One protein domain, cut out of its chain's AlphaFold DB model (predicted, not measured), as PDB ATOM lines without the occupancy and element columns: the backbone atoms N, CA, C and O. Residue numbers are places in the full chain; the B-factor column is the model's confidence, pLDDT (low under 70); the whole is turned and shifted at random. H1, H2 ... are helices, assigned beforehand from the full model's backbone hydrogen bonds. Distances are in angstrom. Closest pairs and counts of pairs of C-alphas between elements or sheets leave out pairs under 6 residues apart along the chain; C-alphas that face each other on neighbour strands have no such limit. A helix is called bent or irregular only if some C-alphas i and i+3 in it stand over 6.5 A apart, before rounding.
ATOM      1  N   LEU A  48     148.075 110.350 162.912       93.62
ATOM      2  CA  LEU A  48     146.714 109.798 162.859       93.62
ATOM      3  C   LEU A  48     146.193 109.670 161.417       93.62
ATOM      4  O   LEU A  48     145.353 108.817 161.140       93.62
ATOM      5  N   LEU A  49     146.694 110.494 160.489       95.19
ATOM      6  CA  LEU A  49     146.365 110.387 159.071       95.19
ATOM      7  C   LEU A  49     146.942 109.108 158.454       95.19
ATOM      8  O   LEU A  49     146.209 108.415 157.754       95.19
ATOM      9  N   ASP A  50     148.199 108.774 158.744       94.75
ATOM     10  CA  ASP A  50     148.841 107.557 158.226       94.75
ATOM     11  C   ASP A  50     148.095 106.307 158.701       94.75
ATOM     12  O   ASP A  50     147.705 105.465 157.893       94.75
ATOM     13  N   VAL A  51     147.780 106.249 160.001       94.62
ATOM     14  CA  VAL A  51     146.985 105.159 160.589       94.62
ATOM     15  C   VAL A  51     145.624 105.037 159.912       94.62
ATOM     16  O   VAL A  51     145.191 103.932 159.587       94.62
ATOM     17  N   ARG A  52     144.953 106.165 159.649       95.81
ATOM     18  CA  ARG A  52     143.660 106.159 158.959       95.81
ATOM     19  C   ARG A  52     143.775 105.604 157.541       95.81
ATOM     20  O   ARG A  52     142.932 104.799 157.164       95.81
ATOM     21  N   VAL A  53     144.812 105.984 156.789       96.25
ATOM     22  CA  VAL A  53     145.073 105.457 155.438       96.25
ATOM     23  C   VAL A  53     145.264 103.941 155.474       96.25
ATOM     24  O   VAL A  53     144.667 103.233 154.666       96.25
ATOM     25  N   TRP A  54     146.038 103.424 156.432       96.00
ATOM     26  CA  TRP A  54     146.263 101.981 156.557       96.00
ATOM     27  C   TRP A  54     144.999 101.224 156.965       96.00
ATOM     28  O   TRP A  54     144.718 100.163 156.415       96.00
ATOM     29  N   PHE A  55     144.212 101.768 157.895       95.81
ATOM     30  CA  PHE A  55     142.946 101.158 158.300       95.81
ATOM     31  C   PHE A  55     141.896 101.182 157.195       95.81
ATOM     32  O   PHE A  55     141.181 100.196 157.043       95.81
ATOM     33  N   ASP A  56     141.800 102.262 156.418       95.88
ATOM     34  CA  ASP A  56     140.899 102.326 155.263       95.88
ATOM     35  C   ASP A  56     141.287 101.273 154.214       95.88
ATOM     36  O   ASP A  56     140.433 100.491 153.803       95.88
ATOM     37  N   GLY A  57     142.577 101.160 153.876       94.88
ATOM     38  CA  GLY A  57     143.064 100.119 152.964       94.88
ATOM     39  C   GLY A  57     142.824  98.694 153.481       94.88
ATOM     40  O   GLY A  57     142.442  97.812 152.714       94.88
ATOM     41  N   LEU A  58     142.971  98.463 154.790       93.81
ATOM     42  CA  LEU A  58     142.693  97.160 155.400       93.81
ATOM     43  C   LEU A  58     141.194  96.815 155.380       93.81
ATOM     44  O   LEU A  58     140.842  95.653 155.200       93.81
ATOM     45  N   ILE A  59     140.309  97.806 155.534       94.56
ATOM     46  CA  ILE A  59     138.858  97.618 155.386       94.56
ATOM     47  C   ILE A  59     138.495  97.305 153.929       94.56
ATOM     48  O   ILE A  59     137.641  96.453 153.695       94.56
ATOM     49  N   GLU A  60     139.118  97.979 152.959       94.06
ATOM     50  CA  GLU A  60     138.901  97.707 151.533       94.06
ATOM     51  C   GLU A  60     139.322  96.279 151.161       94.06
ATOM     52  O   GLU A  60     138.584  95.591 150.456       94.06
ATOM     53  N   ALA A  61     140.467  95.818 151.672       90.56
ATOM     54  CA  ALA A  61     140.946  94.454 151.463       90.56
ATOM     55  C   ALA A  61     140.090  93.410 152.201       90.56
ATOM     56  O   ALA A  61     139.787  92.351 151.656       90.56
ATOM     57  N   GLN A  62     139.678  93.710 153.436       89.44
ATOM     58  CA  GLN A  62     138.915  92.800 154.284       89.44
ATOM     59  C   GLN A  62     137.808  93.554 155.051       89.44
ATOM     60  O   GLN A  62     138.015  94.023 156.180       89.44
ATOM     61  N   PRO A  63     136.585  93.619 154.485       92.56
ATOM     62  CA  PRO A  63     135.463  94.368 155.058       92.56
ATOM     63  C   PRO A  63     135.065  93.949 156.477       92.56
ATOM     64  O   PRO A  63     134.475  94.742 157.213       92.56
ATOM     65  N   ALA A  64     135.407  92.727 156.901       90.31
ATOM     66  CA  ALA A  64     135.141  92.235 158.252       90.31
ATOM     67  C   ALA A  64     135.777  93.104 159.356       90.31
ATOM     68  O   ALA A  64     135.242  93.176 160.466       90.31
ATOM     69  N   PHE A  65     136.877  93.812 159.069       90.75
ATOM     70  CA  PHE A  65     137.523  94.691 160.046       90.75
ATOM     71  C   PHE A  65     136.777  96.007 160.282       90.75
ATOM     72  O   PHE A  65     137.042  96.683 161.281       90.75
ATOM     73  N   ALA A  66     135.812  96.371 159.431       93.81
ATOM     74  CA  ALA A  66     135.086  97.635 159.543       93.81
ATOM     75  C   ALA A  66     134.401  97.818 160.909       93.81
ATOM     76  O   ALA A  66     134.342  98.932 161.431       93.81
ATOM     77  N   ALA A  67     133.948  96.725 161.529       94.00
ATOM     78  CA  ALA A  67     133.340  96.749 162.859       94.00
ATOM     79  C   ALA A  67     134.291  97.254 163.965       94.00
ATOM     80  O   ALA A  67     133.823  97.722 165.001       94.00
ATOM     81  N   TYR A  68     135.607  97.181 163.740       92.50
ATOM     82  CA  TYR A  68     136.633  97.486 164.738       92.50
ATOM     83  C   TYR A  68     137.426  98.747 164.410       92.50
ATOM     84  O   TYR A  68     137.693  99.536 165.303       92.50
ATOM     85  N   ILE A  69     137.795  98.958 163.145       94.06
ATOM     86  CA  ILE A  69     138.758 100.012 162.778       94.06
ATOM     87  C   ILE A  69     138.149 101.143 161.949       94.06
ATOM     88  O   ILE A  69     138.877 101.976 161.410       94.06
ATOM     89  N   THR A  70     136.822 101.213 161.816       96.12
ATOM     90  CA  THR A  70     136.175 102.396 161.225       96.12
ATOM     91  C   THR A  70     136.282 103.609 162.157       96.12
ATOM     92  O   THR A  70     136.349 103.443 163.373       96.12
ATOM     93  N   PRO A  71     136.215 104.848 161.630       94.75
ATOM     94  CA  PRO A  71     136.308 106.068 162.447       94.75
ATOM     95  C   PRO A  71     135.238 106.209 163.542       94.75
ATOM     96  O   PRO A  71     135.326 107.096 164.385       94.75
ATOM     97  N   ARG A  72     134.180 105.395 163.484       95.06
ATOM     98  CA  ARG A  72     133.066 105.381 164.439       95.06
ATOM     99  C   ARG A  72     132.811 103.992 165.022       95.06
ATOM    100  O   ARG A  72     131.707 103.732 165.490       95.06
ATOM    101  N   ALA A  73     133.795 103.095 164.961       95.00
ATOM    102  CA  ALA A  73     133.691 101.804 165.623       95.00
ATOM    103  C   ALA A  73     133.472 101.996 167.133       95.00
ATOM    104  O   ALA A  73     133.957 102.963 167.715       95.00
ATOM    105  N   ASN A  74     132.776 101.059 167.780       94.38
ATOM    106  CA  ASN A  74     132.412 101.173 169.200       94.38
ATOM    107  C   ASN A  74     133.621 101.301 170.141       94.38
ATOM    108  O   ASN A  74     133.480 101.788 171.257       94.38
ATOM    109  N   ILE A  75     134.800 100.853 169.701       92.69
ATOM    110  CA  ILE A  75     136.046 100.950 170.466       92.69
ATOM    111  C   ILE A  75     136.661 102.359 170.441       92.69
ATOM    112  O   ILE A  75     137.529 102.660 171.255       92.69
ATOM    113  N   VAL A  76     136.235 103.219 169.511       92.62
ATOM    114  CA  VAL A  76     136.770 104.573 169.342       92.62
ATOM    115  C   VAL A  76     136.225 105.465 170.451       92.62
ATOM    116  O   VAL A  76     135.040 105.794 170.484       92.62
ATOM    117  N   HIS A  77     137.105 105.895 171.354       92.50
ATOM    118  CA  HIS A  77     136.723 106.694 172.519       92.50
ATOM    119  C   HIS A  77     136.203 108.090 172.141       92.50
ATOM    120  O   HIS A  77     135.302 108.635 172.778       92.50
ATOM    121  N   SER A  78     136.794 108.728 171.128       94.56
ATOM    122  CA  SER A  78     136.457 110.107 170.749       94.56
ATOM    123  C   SER A  78     136.434 110.274 169.227       94.56
ATOM    124  O   SER A  78     137.356 110.850 168.650       94.56
ATOM    125  N   PRO A  79     135.361 109.816 168.555       95.69
ATOM    126  CA  PRO A  79     135.314 109.750 167.093       95.69
ATOM    127  C   PRO A  79     135.407 111.126 166.416       95.69
ATOM    128  O   PRO A  79     136.084 111.278 165.402       95.69
ATOM    129  N   ASP A  80     134.768 112.157 166.983       96.94
ATOM    130  CA  ASP A  80     134.859 113.528 166.457       96.94
ATOM    131  C   ASP A  80     136.265 114.125 166.622       96.94
ATOM    132  O   ASP A  80     136.697 114.931 165.798       96.94
ATOM    133  N   PHE A  81     136.985 113.737 167.677       95.81
ATOM    134  CA  PHE A  81     138.361 114.171 167.898       95.81
ATOM    135  C   PHE A  81     139.290 113.550 166.853       95.81
ATOM    136  O   PHE A  81     139.962 114.279 166.127       95.81
ATOM    137  N   GLU A  82     139.264 112.223 166.713       95.50
ATOM    138  CA  GLU A  82     140.111 111.498 165.759       95.50
ATOM    139  C   GLU A  82     139.827 111.915 164.309       95.50
ATOM    140  O   GLU A  82     140.753 112.257 163.569       95.50
ATOM    141  N   SER A  83     138.548 111.980 163.913       95.56
ATOM    142  CA  SER A  83     138.140 112.472 162.585       95.56
ATOM    143  C   SER A  83     138.609 113.908 162.348       95.56
ATOM    144  O   SER A  83     139.134 114.236 161.278       95.56
ATOM    145  N   GLY A  84     138.467 114.765 163.362       95.50
ATOM    146  CA  GLY A  84     138.934 116.141 163.319       95.50
ATOM    147  C   GLY A  84     140.446 116.236 163.096       95.50
ATOM    148  O   GLY A  84     140.881 116.962 162.199       95.50
ATOM    149  N   CYS A  85     141.240 115.474 163.853       95.00
ATOM    150  CA  CYS A  85     142.691 115.398 163.694       95.00
ATOM    151  C   CYS A  85     143.077 114.969 162.275       95.00
ATOM    152  O   CYS A  85     143.847 115.662 161.613       95.00
ATOM    153  N   VAL A  86     142.489 113.882 161.764       95.38
ATOM    154  CA  VAL A  86     142.731 113.402 160.393       95.38
ATOM    155  C   VAL A  86     142.405 114.487 159.364       95.38
ATOM    156  O   VAL A  86     143.173 114.710 158.428       95.38
ATOM    157  N   ARG A  87     141.283 115.199 159.518       94.25
ATOM    158  CA  ARG A  87     140.883 116.261 158.584       94.25
ATOM    159  C   ARG A  87     141.848 117.447 158.614       94.25
ATOM    160  O   ARG A  87     142.168 117.984 157.553       94.25
ATOM    161  N   VAL A  88     142.317 117.844 159.796       93.62
ATOM    162  CA  VAL A  88     143.347 118.879 159.954       93.62
ATOM    163  C   VAL A  88     144.649 118.455 159.275       93.62
ATOM    164  O   VAL A  88     145.191 119.232 158.493       93.62
ATOM    165  N   LEU A  89     145.105 117.220 159.501       93.12
ATOM    166  CA  LEU A  89     146.327 116.677 158.897       93.12
ATOM    167  C   LEU A  89     146.241 116.581 157.366       93.12
ATOM    168  O   LEU A  89     147.240 116.774 156.686       93.12
ATOM    169  N   LYS A  90     145.040 116.377 156.805       91.81
ATOM    170  CA  LYS A  90     144.772 116.459 155.354       91.81
ATOM    171  C   LYS A  90     144.793 117.893 154.793       91.81
ATOM    172  O   LYS A  90     144.479 118.078 153.621       91.81
ATOM    173  N   GLY A  91     145.057 118.915 155.610       88.19
ATOM    174  CA  GLY A  91     144.986 120.326 155.211       88.19
ATOM    175  C   GLY A  91     143.561 120.883 155.116       88.19
ATOM    176  O   GLY A  91     143.355 121.997 154.649       88.19
ATOM    177  N   ASN A  92     142.551 120.143 155.586       86.50
ATOM    178  CA  ASN A  92     141.135 120.500 155.461       86.50
ATOM    179  C   ASN A  92     140.540 121.088 156.757       86.50
ATOM    180  O   ASN A  92     139.332 120.980 156.995       86.50
ATOM    181  N   GLY A  93     141.360 121.729 157.597       82.38
ATOM    182  CA  GLY A  93     140.950 122.284 158.899       82.38
ATOM    183  C   GLY A  93     139.826 123.332 158.828       82.38
ATOM    184  O   GLY A  93     139.020 123.448 159.750       82.38
ATOM    185  N   ALA A  94     139.685 124.041 157.703       80.44
ATOM    186  CA  ALA A  94     138.583 124.984 157.482       80.44
ATOM    187  C   ALA A  94     137.200 124.300 157.395       80.44
ATOM    188  O   ALA A  94     136.175 124.915 157.698       80.44
ATOM    189  N   ARG A  95     137.164 123.015 157.012       85.88
ATOM    190  CA  ARG A  95     135.942 122.228 156.763       85.88
ATOM    191  C   ARG A  95     135.545 121.323 157.934       85.88
ATOM    192  O   ARG A  95     134.772 120.390 157.735       85.88
ATOM    193  N   LEU A  96     136.074 121.568 159.133       90.88
ATOM    194  CA  LEU A  96     135.683 120.817 160.327       90.88
ATOM    195  C   LEU A  96     134.196 121.024 160.647       90.88
ATOM    196  O   LEU A  96     133.678 122.147 160.569       90.88
ATOM    197  N   THR A  97     133.521 119.950 161.050       93.50
ATOM    198  CA  THR A  97     132.141 120.009 161.545       93.50
ATOM    199  C   THR A  97     132.069 120.758 162.882       93.50
ATOM    200  O   THR A  97     133.081 121.030 163.532       93.50
ATOM    201  N   ALA A  98     130.863 121.105 163.336       94.12
ATOM    202  CA  ALA A  98     130.690 121.746 164.641       94.12
ATOM    203  C   ALA A  98     131.151 120.853 165.814       94.12
ATOM    204  O   ALA A  98     131.658 121.377 166.807       94.12
ATOM    205  N   SER A  99     130.996 119.527 165.701       95.94
ATOM    206  CA  SER A  99     131.459 118.560 166.703       95.94
ATOM    207  C   SER A  99     132.981 118.412 166.686       95.94
ATOM    208  O   SER A  99     133.605 118.544 167.735       95.94
ATOM    209  N   GLU A 100     133.590 118.279 165.504       95.56
ATOM    210  CA  GLU A 100     135.050 118.230 165.332       95.56
ATOM    211  C   GLU A 100     135.702 119.519 165.868       95.56
ATOM    212  O   GLU A 100     136.641 119.468 166.662       95.56
ATOM    213  N   LYS A 101     135.147 120.696 165.538       92.94
ATOM    214  CA  LYS A 101     135.607 121.983 166.092       92.94
ATOM    215  C   LYS A 101     135.515 122.026 167.609       92.94
ATOM    216  O   LYS A 101     136.371 122.634 168.239       92.94
ATOM    217  N   ARG A 102     134.471 121.431 168.199       94.31
ATOM    218  CA  ARG A 102     134.295 121.357 169.656       94.31
ATOM    219  C   ARG A 102     135.344 120.455 170.301       94.31
ATOM    220  O   ARG A 102     135.879 120.836 171.336       94.31
ATOM    221  N   ALA A 103     135.637 119.315 169.686       95.38
ATOM    222  CA  ALA A 103     136.633 118.368 170.171       95.38
ATOM    223  C   ALA A 103     138.064 118.928 170.081       95.38
ATOM    224  O   ALA A 103     138.860 118.731 170.992       95.38
ATOM    225  N   LEU A 104     138.377 119.688 169.026       93.50
ATOM    226  CA  LEU A 104     139.710 120.263 168.806       93.50
ATOM    227  C   LEU A 104     139.922 121.647 169.435       93.50
ATOM    228  O   LEU A 104     140.947 122.276 169.173       93.50
ATOM    229  N   ARG A 105     138.993 122.145 170.263       91.38
ATOM    230  CA  ARG A 105     139.077 123.501 170.844       91.38
ATOM    231  C   ARG A 105     140.410 123.777 171.529       91.38
ATOM    232  O   ARG A 105     140.972 124.843 171.316       91.38
ATOM    233  N   SER A 106     140.925 122.819 172.295       89.94
ATOM    234  CA  SER A 106     142.190 122.961 173.030       89.94
ATOM    235  C   SER A 106     143.418 123.074 172.120       89.94
ATOM    236  O   SER A 106     144.461 123.545 172.558       89.94
ATOM    237  N   PHE A 107     143.298 122.657 170.857       89.81
ATOM    238  CA  PHE A 107     144.370 122.690 169.860       89.81
ATOM    239  C   PHE A 107     144.258 123.884 168.907       89.81
ATOM    240  O   PHE A 107     145.118 124.057 168.042       89.81
ATOM    241  N   LEU A 108     143.198 124.689 169.031       88.44
ATOM    242  CA  LEU A 108     143.004 125.871 168.208       88.44
ATOM    243  C   LEU A 108     143.988 126.960 168.636       88.44
ATOM    244  O   LEU A 108     143.890 127.514 169.732       88.44
ATOM    245  N   GLN A 109     144.893 127.325 167.736       82.44
ATOM    246  CA  GLN A 109     145.708 128.512 167.905       82.44
ATOM    247  C   GLN A 109     144.842 129.735 167.610       82.44
ATOM    248  O   GLN A 109     144.565 130.081 166.460       82.44
ATOM    249  N   VAL A 110     144.397 130.392 168.675       71.25
ATOM    250  CA  VAL A 110     143.877 131.749 168.584       71.25
ATOM    251  C   VAL A 110     145.102 132.640 168.484       71.25
ATOM    252  O   VAL A 110     145.807 132.833 169.474       71.25
ATOM    253  N   ASP A 111     145.402 133.151 167.289       62.47
ATOM    254  CA  ASP A 111     146.353 134.253 167.191       62.47
ATOM    255  C   ASP A 111     145.890 135.320 168.193       62.47
ATOM    256  O   ASP A 111     144.758 135.810 168.074       62.47
ATOM    257  N   ARG A 112     146.733 135.671 169.180       48.94
ATOM    258  CA  ARG A 112     146.480 136.828 170.047       48.94
ATOM    259  C   ARG A 112     146.047 137.963 169.125       48.94
ATOM    260  O   ARG A 112     146.743 138.284 168.154       48.94
ATOM    261  N   SER A 125     136.159 153.637 158.374       85.75
ATOM    262  CA  SER A 125     135.510 153.708 157.060       85.75
ATOM    263  C   SER A 125     134.929 152.353 156.623       85.75
ATOM    264  O   SER A 125     135.383 151.274 157.020       85.75
ATOM    265  N   LEU A 126     133.935 152.377 155.726       86.69
ATOM    266  CA  LEU A 126     133.308 151.158 155.194       86.69
ATOM    267  C   LEU A 126     134.334 150.211 154.540       86.69
ATOM    268  O   LEU A 126     134.221 148.993 154.690       86.69
ATOM    269  N   VAL A 127     135.363 150.758 153.883       90.00
ATOM    270  CA  VAL A 127     136.462 149.982 153.287       90.00
ATOM    271  C   VAL A 127     137.276 149.270 154.368       90.00
ATOM    272  O   VAL A 127     137.444 148.056 154.283       90.00
ATOM    273  N   GLN A 128     137.684 149.967 155.432       86.50
ATOM    274  CA  GLN A 128     138.416 149.360 156.555       86.50
ATOM    275  C   GLN A 128     137.601 148.251 157.230       86.50
ATOM    276  O   GLN A 128     138.125 147.173 157.515       86.50
ATOM    277  N   ARG A 129     136.285 148.444 157.396       84.38
ATOM    278  CA  ARG A 129     135.381 147.410 157.930       84.38
ATOM    279  C   ARG A 129     135.306 146.180 157.021       84.38
ATOM    280  O   ARG A 129     135.290 145.050 157.521       84.38
ATOM    281  N   LEU A 130     135.263 146.362 155.700       86.25
ATOM    282  CA  LEU A 130     135.270 145.259 154.733       86.25
ATOM    283  C   LEU A 130     136.621 144.536 154.692       86.25
ATOM    284  O   LEU A 130     136.652 143.303 154.683       86.25
ATOM    285  N   GLU A 131     137.731 145.266 154.737       85.62
ATOM    286  CA  GLU A 131     139.077 144.695 154.788       85.62
ATOM    287  C   GLU A 131     139.326 143.930 156.089       85.62
ATOM    288  O   GLU A 131     139.841 142.813 156.049       85.62
ATOM    289  N   LYS A 132     138.889 144.458 157.237       82.00
ATOM    290  CA  LYS A 132     138.963 143.776 158.538       82.00
ATOM    291  C   LYS A 132     138.143 142.484 158.527       82.00
ATOM    292  O   LYS A 132     138.640 141.445 158.953       82.00
ATOM    293  N   ARG A 133     136.935 142.499 157.942       77.44
ATOM    294  CA  ARG A 133     136.124 141.283 157.711       77.44
ATOM    295  C   ARG A 133     136.816 140.292 156.776       77.44
ATOM    296  O   ARG A 133     136.766 139.093 157.039       77.44
ATOM    297  N   ARG A 134     137.467 140.759 155.706       78.06
ATOM    298  CA  ARG A 134     138.246 139.911 154.790       78.06
ATOM    299  C   ARG A 134     139.441 139.276 155.505       78.06
ATOM    300  O   ARG A 134     139.636 138.077 155.362       78.06
ATOM    301  N   ARG A 135     140.184 140.038 156.315       73.56
ATOM    302  CA  ARG A 135     141.305 139.545 157.138       73.56
ATOM    303  C   ARG A 135     140.842 138.531 158.183       73.56
ATOM    304  O   ARG A 135     141.475 137.495 158.323       73.56
ATOM    305  N   LEU A 136     139.716 138.776 158.861       66.31
ATOM    306  CA  LEU A 136     139.134 137.807 159.800       66.31
ATOM    307  C   LEU A 136     138.672 136.525 159.100       66.31
ATOM    308  O   LEU A 136     138.878 135.443 159.634       66.31
ATOM    309  N   LYS A 137     138.072 136.629 157.907       63.81
ATOM    310  CA  LYS A 137     137.706 135.457 157.093       63.81
ATOM    311  C   LYS A 137     138.930 134.700 156.566       63.81
ATOM    312  O   LYS A 137     138.846 133.493 156.398       63.81
ATOM    313  N   ALA A 138     140.032 135.404 156.299       59.06
ATOM    314  CA  ALA A 138     141.301 134.829 155.854       59.06
ATOM    315  C   ALA A 138     142.156 134.267 157.004       59.06
ATOM    316  O   ALA A 138     143.105 133.530 156.748       59.06
ATOM    317  N   ARG A 139     141.835 134.593 158.264       62.00
ATOM    318  CA  ARG A 139     142.404 133.934 159.443       62.00
ATOM    319  C   ARG A 139     141.860 132.510 159.502       62.00
ATOM    320  O   ARG A 139     140.837 132.226 160.120       62.00
ATOM    321  N   GLU A 140     142.536 131.613 158.801       64.31
ATOM    322  CA  GLU A 140     142.274 130.188 158.910       64.31
ATOM    323  C   GLU A 140     142.587 129.721 160.332       64.31
ATOM    324  O   GLU A 140     143.613 130.076 160.914       64.31
ATOM    325  N   ALA A 141     141.679 128.931 160.904       70.44
ATOM    326  CA  ALA A 141     141.891 128.276 162.185       70.44
ATOM    327  C   ALA A 141     143.131 127.373 162.092       70.44
ATOM    328  O   ALA A 141     143.120 126.373 161.370       70.44
ATOM    329  N   ARG A 142     144.197 127.734 162.812       81.88
ATOM    330  CA  ARG A 142     145.450 126.976 162.837       81.88
ATOM    331  C   ARG A 142     145.420 125.955 163.966       81.88
ATOM    332  O   ARG A 142     145.124 126.291 165.108       81.88
ATOM    333  N   TYR A 143     145.757 124.715 163.639       88.25
ATOM    334  CA  TYR A 143     145.801 123.586 164.571       88.25
ATOM    335  C   TYR A 143     147.215 122.987 164.600       88.25
ATOM    336  O   TYR A 143     147.418 121.808 164.313       88.25
ATOM    337  N   CYS A 144     148.219 123.819 164.889       82.69
ATOM    338  CA  CYS A 144     149.636 123.472 164.720       82.69
ATOM    339  C   CYS A 144     150.094 122.267 165.558       82.69
ATOM    340  O   CYS A 144     150.994 121.548 165.142       82.69
ATOM    341  N   LEU A 145     149.462 122.024 166.709       89.44
ATOM    342  CA  LEU A 145     149.840 120.942 167.624       89.44
ATOM    343  C   LEU A 145     149.232 119.581 167.263       89.44
ATOM    344  O   LEU A 145     149.659 118.571 167.812       89.44
ATOM    345  N   VAL A 146     148.266 119.519 166.337       91.69
ATOM    346  CA  VAL A 146     147.626 118.246 165.955       91.69
ATOM    347  C   VAL A 146     148.638 117.267 165.355       91.69
ATOM    348  O   VAL A 146     148.559 116.072 165.622       91.69
ATOM    349  N   GLY A 147     149.626 117.762 164.602       88.31
ATOM    350  CA  GLY A 147     150.703 116.932 164.045       88.31
ATOM    351  C   GLY A 147     151.670 116.365 165.083       88.31
ATOM    352  O   GLY A 147     152.388 115.418 164.787       88.31
TER     353      GLY A 147
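What this domain is: This is residues 48 to 112 and 125 to 147 of the 201 residues of the protein "Glycerol kinase" of Phytophthora nicotianae (UniProt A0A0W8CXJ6). The longest helix, H1, folds back into H2 as a helical hairpin at one end of a drawn-out body; the other end of H1 meets H3 near the middle of the domain, and the short H4 packs across H3. From this body residues 125 to 138, of which 126 to 138 belong to H5, stick out as a lone helical arm that adds to the length. The printed part has 88 residues with five named helices, in the order H1, H2, H3, H4, H5, and no named strand; the class is all helix. The whole is loose, with a radius of gyration of the C-alphas of 17.2 A and spans of 61 by 22 by 20 A.

Where its parts are: H1 holds residues 48 to 61 and is 20.0 A long, with C-alpha 48 at (146.714, 109.798, 162.859). H2 holds residues 63 to 69 and H3 residues 79 to 89, the latter 15.4 A long, with C-alpha 79 at (135.314, 109.750, 167.093). H4 holds residues 98 to 103. H5 holds residues 126 to 138, is 18.2 A long and ends with C-alpha 138 at (141.301, 134.829, 155.854).

How they stand to each other: H1 touches H2 with residues 55 to 59 alone, the closest C-alphas being those of Ile 59 and Ala 66, 5.6 A apart. The two form a hairpin, at a shallow tilt of 27 degrees, opposite ways. H1 touches H3 with residues 48 to 52 alone, and the closest C-alphas are those of Leu 49 and Val 86, 4.9 A apart. Their lines are about perpendicular, but only just, at 72 degrees. H3 touches H4 about perpendicular at 87 degrees, with the C-alphas of Asp 80 and Glu 100 closest, 4.8 A apart. The packing of the helices is mostly crossed, only just: of these 3 pairs, 1 is at a shallow tilt. H2 and H3 are apart, and H5 touches no helix. H2 is irregular, only just, with C-alphas 64 and 67 6.7 A apart. In H1, H3, H4 and H5 every O i to N i+4 pair is within hydrogen-bond range; in H2 1 of 3 is, beside 2 of 4 O i to N i+3 pairs.

The domain as a whole: The C-alphas of Ala 64 and Ser 125 are the two farthest apart, at 61.5 A, while those of Leu 48 and Gly 147, the first and last printed, are 8.3 A apart. Without the stretch that stands free, the body of 74 residues spans 47 by 20 by 17 A. Residues 113 to 124 are not printed, and the gap from C-alpha 112 to C-alpha 125 is 24.0 A; the link from H4 to H5 is the one across this cut. The link from H1 to H2 is tight, those from H2 to H3 and from H3 to H4 are short. The mean pLDDT of the printed part is 88.3, and the model's confidence is under 70 at residues 111 to 112 and 136 to 140.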